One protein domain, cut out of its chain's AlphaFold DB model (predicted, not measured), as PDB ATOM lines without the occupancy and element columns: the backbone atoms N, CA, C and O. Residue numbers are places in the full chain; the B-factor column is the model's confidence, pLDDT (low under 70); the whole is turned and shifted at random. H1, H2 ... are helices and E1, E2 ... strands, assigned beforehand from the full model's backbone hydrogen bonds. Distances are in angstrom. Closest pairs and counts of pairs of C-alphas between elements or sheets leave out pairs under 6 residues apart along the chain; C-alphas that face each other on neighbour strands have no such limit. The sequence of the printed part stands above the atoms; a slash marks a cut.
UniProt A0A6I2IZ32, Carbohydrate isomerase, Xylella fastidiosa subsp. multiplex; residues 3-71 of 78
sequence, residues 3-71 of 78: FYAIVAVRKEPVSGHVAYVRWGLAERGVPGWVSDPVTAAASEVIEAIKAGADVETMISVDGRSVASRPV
ATOM      1  N   PHE A   3      30.666 -48.567  19.880       92.25
ATOM      2  CA  PHE A   3      29.651 -47.690  19.295       92.25
ATOM      3  C   PHE A   3      29.906 -46.252  19.751       92.25
ATOM      4  O   PHE A   3      30.596 -46.026  20.750       92.25
ATOM      5  N   TYR A   4      29.359 -45.270  19.041       94.88
ATOM      6  CA  TYR A   4      29.414 -43.886  19.493       94.88
ATOM      7  C   TYR A   4      28.274 -43.587  20.467       94.88
ATOM      8  O   TYR A   4      27.106 -43.829  20.170       94.88
ATOM      9  N   ALA A   5      28.594 -42.995  21.616       93.12
ATOM     10  CA  ALA A   5      27.601 -42.556  22.589       93.12
ATOM     11  C   ALA A   5      27.513 -41.024  22.628       93.12
ATOM     12  O   ALA A   5      28.515 -40.336  22.836       93.12
ATOM     13  N   ILE A   6      26.305 -40.488  22.451       93.88
ATOM     14  CA  ILE A   6      26.004 -39.057  22.562       93.88
ATOM     15  C   ILE A   6      25.818 -38.693  24.033       93.88
ATOM     16  O   ILE A   6      24.963 -39.262  24.710       93.88
ATOM     17  N   VAL A   7      26.567 -37.697  24.507       91.56
ATOM     18  CA  VAL A   7      26.519 -37.222  25.902       91.56
ATOM     19  C   VAL A   7      25.898 -35.844  26.056       91.56
ATOM     20  O   VAL A   7      25.426 -35.494  27.134       91.56
ATOM     21  N   ALA A   8      25.913 -35.040  24.995       91.62
ATOM     22  CA  ALA A   8      25.264 -33.741  24.984       91.62
ATOM     23  C   ALA A   8      24.936 -33.313  23.555       91.62
ATOM     24  O   ALA A   8      25.612 -33.693  22.600       91.62
ATOM     25  N   VAL A   9      23.933 -32.453  23.429       93.69
ATOM     26  CA  VAL A   9      23.626 -31.725  22.197       93.69
ATOM     27  C   VAL A   9      23.570 -30.238  22.511       93.69
ATOM     28  O   VAL A   9      23.096 -29.839  23.575       93.69
ATOM     29  N   ARG A  10      24.058 -29.405  21.594       94.38
ATOM     30  CA  ARG A  10      23.999 -27.948  21.709       94.38
ATOM     31  C   ARG A  10      23.150 -27.386  20.583       94.38
ATOM     32  O   ARG A  10      23.442 -27.598  19.404       94.38
ATOM     33  N   LYS A  11      22.122 -26.640  20.976       94.75
ATOM     34  CA  LYS A  11      21.306 -25.853  20.058       94.75
ATOM     35  C   LYS A  11      22.031 -24.571  19.668       94.75
ATOM     36  O   LYS A  11      22.745 -23.990  20.485       94.75
ATOM     37  N   GLU A  12      21.853 -24.152  18.428       92.62
ATOM     38  CA  GLU A  12      22.199 -22.804  18.005       92.62
ATOM     39  C   GLU A  12      21.203 -21.814  18.653       92.62
ATOM     40  O   GLU A  12      20.001 -22.103  18.667       92.62
ATOM     41  N   PRO A  13      21.670 -20.707  19.267       89.19
ATOM     42  CA  PRO A  13      20.813 -19.837  20.075       89.19
ATOM     43  C   PRO A  13      19.643 -19.181  19.336       89.19
ATOM     44  O   PRO A  13      18.616 -18.935  19.962       89.19
ATOM     45  N   VAL A  14      19.792 -18.871  18.046       92.31
ATOM     46  CA  VAL A  14      18.806 -18.088  17.287       92.31
ATOM     47  C   VAL A  14      17.718 -18.979  16.686       92.31
ATOM     48  O   VAL A  14      16.533 -18.773  16.919       92.31
ATOM     49  N   SER A  15      18.119 -19.988  15.921       92.44
ATOM     50  CA  SER A  15      17.251 -20.938  15.224       92.44
ATOM     51  C   SER A  15      16.701 -22.035  16.135       92.44
ATOM     52  O   SER A  15      15.689 -22.659  15.823       92.44
ATOM     53  N   GLY A  16      17.372 -22.313  17.258       91.69
ATOM     54  CA  GLY A  16      17.010 -23.399  18.169       91.69
ATOM     55  C   GLY A  16      17.308 -24.805  17.631       91.69
ATOM     56  O   GLY A  16      17.033 -25.789  18.327       91.69
ATOM     57  N   HIS A  17      17.885 -24.926  16.431       92.62
ATOM     58  CA  HIS A  17      18.278 -26.207  15.849       92.62
ATOM     59  C   HIS A  17      19.490 -26.793  16.567       92.62
ATOM     60  O   HIS A  17      20.374 -26.069  17.021       92.62
ATOM     61  N   VAL A  18      19.563 -28.123  16.654       93.44
ATOM     62  CA  VAL A  18      20.765 -28.802  17.153       93.44
ATOM     63  C   VAL A  18      21.881 -28.623  16.128       93.44
ATOM     64  O   VAL A  18      21.820 -29.186  15.043       93.44
ATOM     65  N   ALA A  19      22.897 -27.841  16.485       94.81
ATOM     66  CA  ALA A  19      24.027 -27.554  15.604       94.81
ATOM     67  C   ALA A  19      25.256 -28.404  15.936       94.81
ATOM     68  O   ALA A  19      26.068 -28.680  15.054       94.81
ATOM     69  N   TYR A  20      25.391 -28.840  17.193       96.25
ATOM     70  CA  TYR A  20      26.545 -29.618  17.636       96.25
ATOM     71  C   TYR A  20      26.142 -30.781  18.528       96.25
ATOM     72  O   TYR A  20      25.222 -30.675  19.343       96.25
ATOM     73  N   VAL A  21      26.896 -31.865  18.413       96.50
ATOM     74  CA  VAL A  21      26.733 -33.088  19.191       96.50
ATOM     75  C   VAL A  21      28.059 -33.388  19.875       96.50
ATOM     76  O   VAL A  21      29.115 -33.354  19.247       96.50
ATOM     77  N   ARG A  22      28.015 -33.665  21.179       95.88
ATOM     78  CA  ARG A  22      29.158 -34.180  21.930       95.88
ATOM     79  C   ARG A  22      29.023 -35.691  22.045       95.88
ATOM     80  O   ARG A  22      28.040 -36.167  22.611       95.88
ATOM     81  N   TRP A  23      29.998 -36.422  21.524       96.06
ATOM     82  CA  TRP A  23      29.966 -37.880  21.409       96.06
ATOM     83  C   TRP A  23      31.371 -38.487  21.457       96.06
ATOM     84  O   TRP A  23      32.344 -37.802  21.151       96.06
ATOM     85  N   GLY A  24      31.482 -39.752  21.859       94.56
ATOM     86  CA  GLY A  24      32.744 -40.503  21.915       94.56
ATOM     87  C   GLY A  24      32.506 -42.006  21.775       94.56
ATOM     88  O   GLY A  24      31.363 -42.451  21.874       94.56
ATOM     89  N   LEU A  25      33.559 -42.787  21.524       94.69
ATOM     90  CA  LEU A  25      33.457 -44.243  21.426       94.69
ATOM     91  C   LEU A  25      33.373 -44.878  22.810       94.69
ATOM     92  O   LEU A  25      34.174 -44.574  23.694       94.69
ATOM     93  N   ALA A  26      32.443 -45.810  22.967       91.44
ATOM     94  CA  ALA A  26      32.255 -46.604  24.169       91.44
ATOM     95  C   ALA A  26      32.078 -48.086  23.816       91.44
ATOM     96  O   ALA A  26      31.771 -48.451  22.677       91.44
ATOM     97  N   GLU A  27      32.243 -48.947  24.817       89.75
ATOM     98  CA  GLU A  27      31.949 -50.373  24.719       89.75
ATOM     99  C   GLU A  27      30.867 -50.765  25.721       89.75
ATOM    100  O   GLU A  27      30.865 -50.344  26.879       89.75
ATOM    101  N   ARG A  28      29.914 -51.597  25.282       81.31
ATOM    102  CA  ARG A  28      28.826 -52.053  26.153       81.31
ATOM    103  C   ARG A  28      29.399 -52.885  27.299       81.31
ATOM    104  O   ARG A  28      30.103 -53.860  27.064       81.31
ATOM    105  N   GLY A  29      29.041 -52.523  28.529       78.62
ATOM    106  CA  GLY A  29      29.487 -53.227  29.733       78.62
ATOM    107  C   GLY A  29      30.900 -52.862  30.198       78.62
ATOM    108  O   GLY A  29      31.315 -53.354  31.246       78.62
ATOM    109  N   VAL A  30      31.612 -51.983  29.483       83.00
ATOM    110  CA  VAL A  30      32.936 -51.487  29.877       83.00
ATOM    111  C   VAL A  30      32.790 -50.075  30.455       83.00
ATOM    112  O   VAL A  30      32.279 -49.187  29.771       83.00
ATOM    113  N   PRO A  31      33.200 -49.834  31.711       79.31
ATOM    114  CA  PRO A  31      33.202 -48.489  32.271       79.31
ATOM    115  C   PRO A  31      34.202 -47.581  31.548       79.31
ATOM    116  O   PRO A  31      35.369 -47.934  31.401       79.31
ATOM    117  N   GLY A  32      33.761 -46.377  31.181       81.56
ATOM    118  CA  GLY A  32      34.619 -45.350  30.587       81.56
ATOM    119  C   GLY A  32      34.526 -45.259  29.064       81.56
ATOM    120  O   GLY A  32      33.639 -45.834  28.437       81.56
ATOM    121  N   TRP A  33      35.434 -44.471  28.490       89.25
ATOM    122  CA  TRP A  33      35.486 -44.166  27.063       89.25
ATOM    123  C   TRP A  33      36.617 -44.931  26.390       89.25
ATOM    124  O   TRP A  33      37.728 -44.985  26.910       89.25
ATOM    125  N   VAL A  34      36.348 -45.464  25.201       92.38
ATOM    126  CA  VAL A  34      37.396 -45.909  24.274       92.38
ATOM    127  C   VAL A  34      38.067 -44.691  23.640       92.38
ATOM    128  O   VAL A  34      39.283 -44.665  23.477       92.38
ATOM    129  N   SER A  35      37.279 -43.660  23.318       93.19
ATOM    130  CA  SER A  35      37.781 -42.349  22.908       93.19
ATOM    131  C   SER A  35      37.041 -41.244  23.649       93.19
ATOM    132  O   SER A  35      35.806 -41.251  23.692       93.19
ATOM    133  N   ASP A  36      37.780 -40.267  24.169       92.62
ATOM    134  CA  ASP A  36      37.178 -39.134  24.868       92.62
ATOM    135  C   ASP A  36      36.124 -38.424  24.005       92.62
ATOM    136  O   ASP A  36      36.318 -38.270  22.793       92.62
ATOM    137  N   PRO A  37      35.008 -37.958  24.600       94.12
ATOM    138  CA  PRO A  37      33.986 -37.275  23.836       94.12
ATOM    139  C   PRO A  37      34.498 -35.983  23.199       94.12
ATOM    140  O   PRO A  37      35.029 -35.090  23.873       94.12
ATOM    141  N   VAL A  38      34.239 -35.842  21.907       96.50
ATOM    142  CA  VAL A  38      34.525 -34.646  21.115       96.50
ATOM    143  C   VAL A  38      33.227 -33.948  20.739       96.50
ATOM    144  O   VAL A  38      32.161 -34.560  20.722       96.50
ATOM    145  N   THR A  39      33.306 -32.651  20.462       96.94
ATOM    146  CA  THR A  39      32.180 -31.892  19.913       96.94
ATOM    147  C   THR A  39      32.313 -31.872  18.395       96.94
ATOM    148  O   THR A  39      33.309 -31.362  17.892       96.94
ATOM    149  N   ALA A  40      31.315 -32.398  17.693       97.06
ATOM    150  CA  ALA A  40      31.225 -32.429  16.236       97.06
ATOM    151  C   ALA A  40      30.004 -31.633  15.754       97.06
ATOM    152  O   ALA A  40      29.072 -31.378  16.532       97.06
ATOM    153  N   ALA A  41      29.996 -31.236  14.482       96.75
ATOM    154  CA  ALA A  41      28.803 -30.660  13.874       96.75
ATOM    155  C   ALA A  41      27.705 -31.729  13.759       96.75
ATOM    156  O   ALA A  41      27.982 -32.907  13.530       96.75
ATOM    157  N   ALA A  42      26.438 -31.331  13.895       95.25
ATOM    158  CA  ALA A  42      25.321 -32.268  13.757       95.25
ATOM    159  C   ALA A  42      25.302 -32.946  12.373       95.25
ATOM    160  O   ALA A  42      24.977 -34.127  12.280       95.25
ATOM    161  N   SER A  43      25.719 -32.234  11.321       95.75
ATOM    162  CA  SER A  43      25.873 -32.779   9.967       95.75
ATOM    163  C   SER A  43      26.887 -33.923   9.900       95.75
ATOM    164  O   SER A  43      26.602 -34.944   9.290       95.75
ATOM    165  N   GLU A  44      28.036 -33.801  10.564       96.19
ATOM    166  CA  GLU A  44      29.063 -34.854  10.583       96.19
ATOM    167  C   GLU A  44      28.547 -36.126  11.263       96.19
ATOM    168  O   GLU A  44      28.784 -37.232  10.783       96.19
ATOM    169  N   VAL A  45      27.787 -35.976  12.353       95.62
ATOM    170  CA  VAL A  45      27.166 -37.114  13.045       95.62
ATOM    171  C   VAL A  45      26.090 -37.773  12.180       95.62
ATOM    172  O   VAL A  45      26.008 -38.998  12.139       95.62
ATOM    173  N   ILE A  46      25.289 -36.984  11.459       95.12
ATOM    174  CA  ILE A  46      24.291 -37.499  10.510       95.12
ATOM    175  C   ILE A  46      24.967 -38.335   9.419       95.12
ATOM    176  O   ILE A  46      24.528 -39.453   9.153       95.12
ATOM    177  N   GLU A  47      26.045 -37.827   8.820       95.81
ATOM    178  CA  GLU A  47      26.780 -38.556   7.784       95.81
ATOM    179  C   GLU A  47      27.437 -39.829   8.335       95.81
ATOM    180  O   GLU A  47      27.388 -40.871   7.685       95.81
ATOM    181  N   ALA A  48      27.952 -39.805   9.569       95.38
ATOM    182  CA  ALA A  48      28.459 -41.009  10.223       95.38
ATOM    183  C   ALA A  48      27.364 -42.075  10.421       95.38
ATOM    184  O   ALA A  48      27.594 -43.248  10.129       95.38
ATOM    185  N   ILE A  49      26.161 -41.685  10.865       94.94
ATOM    186  CA  ILE A  49      25.028 -42.615  11.022       94.94
ATOM    187  C   ILE A  49      24.623 -43.200   9.663       94.94
ATOM    188  O   ILE A  49      24.442 -44.411   9.547       94.94
ATOM    189  N   LYS A  50      24.524 -42.368   8.619       93.44
ATOM    190  CA  LYS A  50      24.221 -42.830   7.253       93.44
ATOM    191  C   LYS A  50      25.278 -43.797   6.714       93.44
ATOM    192  O   LYS A  50      24.933 -44.723   5.987       93.44
ATOM    193  N   ALA A  51      26.543 -43.613   7.093       94.56
ATOM    194  CA  ALA A  51      27.642 -44.510   6.746       94.56
ATOM    195  C   ALA A  51      27.646 -45.833   7.543       94.56
ATOM    196  O   ALA A  51      28.527 -46.665   7.332       94.56
ATOM    197  N   GLY A  52      26.676 -46.048   8.440       93.19
ATOM    198  CA  GLY A  52      26.517 -47.287   9.204       93.19
ATOM    199  C   GLY A  52      27.156 -47.266  10.592       93.19
ATOM    200  O   GLY A  52      27.339 -48.329  11.181       93.19
ATOM    201  N   ALA A  53      27.508 -46.093  11.128       94.12
ATOM    202  CA  ALA A  53      27.971 -46.001  12.507       94.12
ATOM    203  C   ALA A  53      26.838 -46.347  13.489       94.12
ATOM    204  O   ALA A  53      25.762 -45.746  13.447       94.12
ATOM    205  N   ASP A  54      27.110 -47.261  14.422       93.50
ATOM    206  CA  ASP A  54      26.229 -47.507  15.563       93.50
ATOM    207  C   ASP A  54      26.324 -46.325  16.536       93.50
ATOM    208  O   ASP A  54      27.386 -46.054  17.108       93.50
ATOM    209  N   VAL A  55      25.212 -45.607  16.715       93.75
ATOM    210  CA  VAL A  55      25.135 -44.424  17.583       93.75
ATOM    211  C   VAL A  55      23.994 -44.563  18.581       93.75
ATOM    212  O   VAL A  55      22.858 -44.857  18.208       93.75
ATOM    213  N   GLU A  56      24.269 -44.296  19.856       92.44
ATOM    214  CA  GLU A  56      23.291 -44.367  20.944       92.44
ATOM    215  C   GLU A  56      23.311 -43.113  21.821       92.44
ATOM    216  O   GLU A  56      24.328 -42.434  21.957       92.44
ATOM    217  N   THR A  57      22.183 -42.795  22.458       88.69
ATOM    218  CA  THR A  57      22.140 -41.765  23.501       88.69
ATOM    219  C   THR A  57      22.641 -42.320  24.821       88.69
ATOM    220  O   THR A  57      22.290 -43.432  25.212       88.69
ATOM    221  N   MET A  58      23.432 -41.533  25.542       83.31
ATOM    222  CA  MET A  58      23.880 -41.873  26.883       83.31
ATOM    223  C   MET A  58      23.054 -41.107  27.911       83.31
ATOM    224  O   MET A  58      22.871 -39.895  27.799       83.31
ATOM    225  N   ILE A  59      22.573 -41.805  28.933       72.69
ATOM    226  CA  ILE A  59      21.974 -41.187  30.116       72.69
ATOM    227  C   ILE A  59      22.778 -41.596  31.343       72.69
ATOM    228  O   ILE A  59      23.290 -42.713  31.408       72.69
ATOM    229  N   SER A  60      22.902 -40.697  32.315       69.31
ATOM    230  CA  SER A  60      23.454 -41.053  33.619       69.31
ATOM    231  C   SER A  60      22.308 -41.431  34.551       69.31
ATOM    232  O   SER A  60      21.413 -40.618  34.779       69.31
ATOM    233  N   VAL A  61      22.326 -42.657  35.069       65.12
ATOM    234  CA  VAL A  61      21.401 -43.148  36.101       65.12
ATOM    235  C   VAL A  61      22.252 -43.575  37.291       65.12
ATOM    236  O   VAL A  61      23.155 -44.394  37.136       65.12
ATOM    237  N   ASP A  62      22.026 -42.969  38.457       74.38
ATOM    238  CA  ASP A  62      22.800 -43.213  39.686       74.38
ATOM    239  C   ASP A  62      24.327 -43.108  39.496       74.38
ATOM    240  O   ASP A  62      25.110 -43.917  39.992       74.38
ATOM    241  N   GLY A  63      24.767 -42.114  38.713       70.38
ATOM    242  CA  GLY A  63      26.184 -41.877  38.419       70.38
ATOM    243  C   GLY A  63      26.809 -42.876  37.437       70.38
ATOM    244  O   GLY A  63      27.996 -42.764  37.132       70.38
ATOM    245  N   ARG A  64      26.033 -43.832  36.909       66.06
ATOM    246  CA  ARG A  64      26.463 -44.758  35.860       66.06
ATOM    247  C   ARG A  64      25.936 -44.303  34.512       66.06
ATOM    248  O   ARG A  64      24.743 -44.082  34.329       66.06
ATOM    249  N   SER A  65      26.844 -44.205  33.554       68.38
ATOM    250  CA  SER A  65      26.503 -43.912  32.169       68.38
ATOM    251  C   SER A  65      25.971 -45.168  31.487       68.38
ATOM    252  O   SER A  65      26.659 -46.185  31.436       68.38
ATOM    253  N   VAL A  66      24.742 -45.103  30.981       67.69
ATOM    254  CA  VAL A  66      24.069 -46.206  30.293       67.69
ATOM    255  C   VAL A  66      23.660 -45.736  28.903       67.69
ATOM    256  O   VAL A  66      23.031 -44.686  28.751       67.69
ATOM    257  N   ALA A  67      24.015 -46.517  27.882       75.50
ATOM    258  CA  ALA A  67      23.485 -46.333  26.538       75.50
ATOM    259  C   ALA A  67      22.000 -46.725  26.527       75.50
ATOM    260  O   ALA A  67      21.633 -47.817  26.962       75.50
ATOM    261  N   SER A  68      21.143 -45.797  26.113       75.12
ATOM    262  CA  SER A  68      19.697 -45.870  26.311       75.12
ATOM    263  C   SER A  68      18.956 -46.240  25.036       75.12
ATOM    264  O   SER A  68      18.150 -47.172  25.038       75.12
ATOM    265  N   ARG A  69      19.188 -45.503  23.942       80.00
ATOM    266  CA  ARG A  69      18.437 -45.681  22.693       80.00
ATOM    267  C   ARG A  69      19.313 -45.469  21.463       80.00
ATOM    268  O   ARG A  69      20.081 -44.506  21.458       80.00
ATOM    269  N   PRO A  70      19.145 -46.291  20.412       84.81
ATOM    270  CA  PRO A  70      19.789 -46.048  19.132       84.81
ATOM    271  C   PRO A  70      19.265 -44.755  18.512       84.81
ATOM    272  O   PRO A  70      18.062 -44.476  18.534       84.81
ATOM    273  N   VAL A  71      20.181 -43.977  17.950       87.19
ATOM    274  CA  VAL A  71      19.879 -42.761  17.203       87.19
ATOM    275  C   VAL A  71      19.701 -43.134  15.740       87.19
ATOM    276  O   VAL A  71      20.495 -43.879  15.175       87.19
TER     277      VAL A  71
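What this domain is: This is residues 3 to 71 of the 78 residues of the protein "Carbohydrate isomerase" of Xylella fastidiosa subsp. multiplex (UniProt A0A6I2IZ32). A single strongly twisted sheet of five strands makes the body, its hairpin E4 and E5 swung away from the long hairpin E1 and E2, and one short helix, H1, packs over E1 and E2. The 69 printed residues run E1, E2, E3, H1, E4, E5; the mixed sheet has the order E3, E2, E1, E4, E5. The class is mostly strand, and the whole is compact, with a radius of gyration of the C-alphas of 12.2 A and spans of 37 by 29 by 20 A.

How they stand to each other: E1, residues 3 to 11, bends by 56 degrees at residue 7. E2, residues 18 to 27, is its antiparallel neighbour, with N 5 and O 24 2.8 A apart. E3, residues 38 to 41, is antiparallel to E2, with N 40 and O 21 2.9 A apart; E1, E2 and E3 form a meander, each strand the antiparallel neighbour of the one before. E4, residues 55 to 61, is parallel to E1, with N 6 and O 56 2.8 A apart. E5, residues 64 to 70, forms a hairpin with E4, with N 59 and O 66 2.9 A apart. H1, residues 42 to 50, is on the sheet over E1 at a height of 8.7 A, only just along the strands at 29 degrees to E1 on the local plane. Its closest C-alphas to E2 are those of Ala 42 and Tyr 20, 4.9 A apart. Every O i to N i+4 pair of H1 is within hydrogen-bond range. E3, H1 and E4 form a split strand-helix-strand unit, two strands running the same way with E2 and E1 between them, and its crossover is right-handed.

Where its parts are: E1 begins at C-alpha 3, (29.651, -47.690, 19.295), and spans 23.4 A; E2 spans 25.4 A, H1 12.5 A and E4 18.9 A. E5 spans 18.1 A and ends at C-alpha 70, (19.789, -46.048, 19.132).

The domain as a whole: The C-alphas of Val 14 and Gly 29, the two farthest apart, are 38.8 A apart. The printed part has no cut and no long link. Confidence is low, with pLDDT under 70, at residues 60 to 61 and 64 to 66.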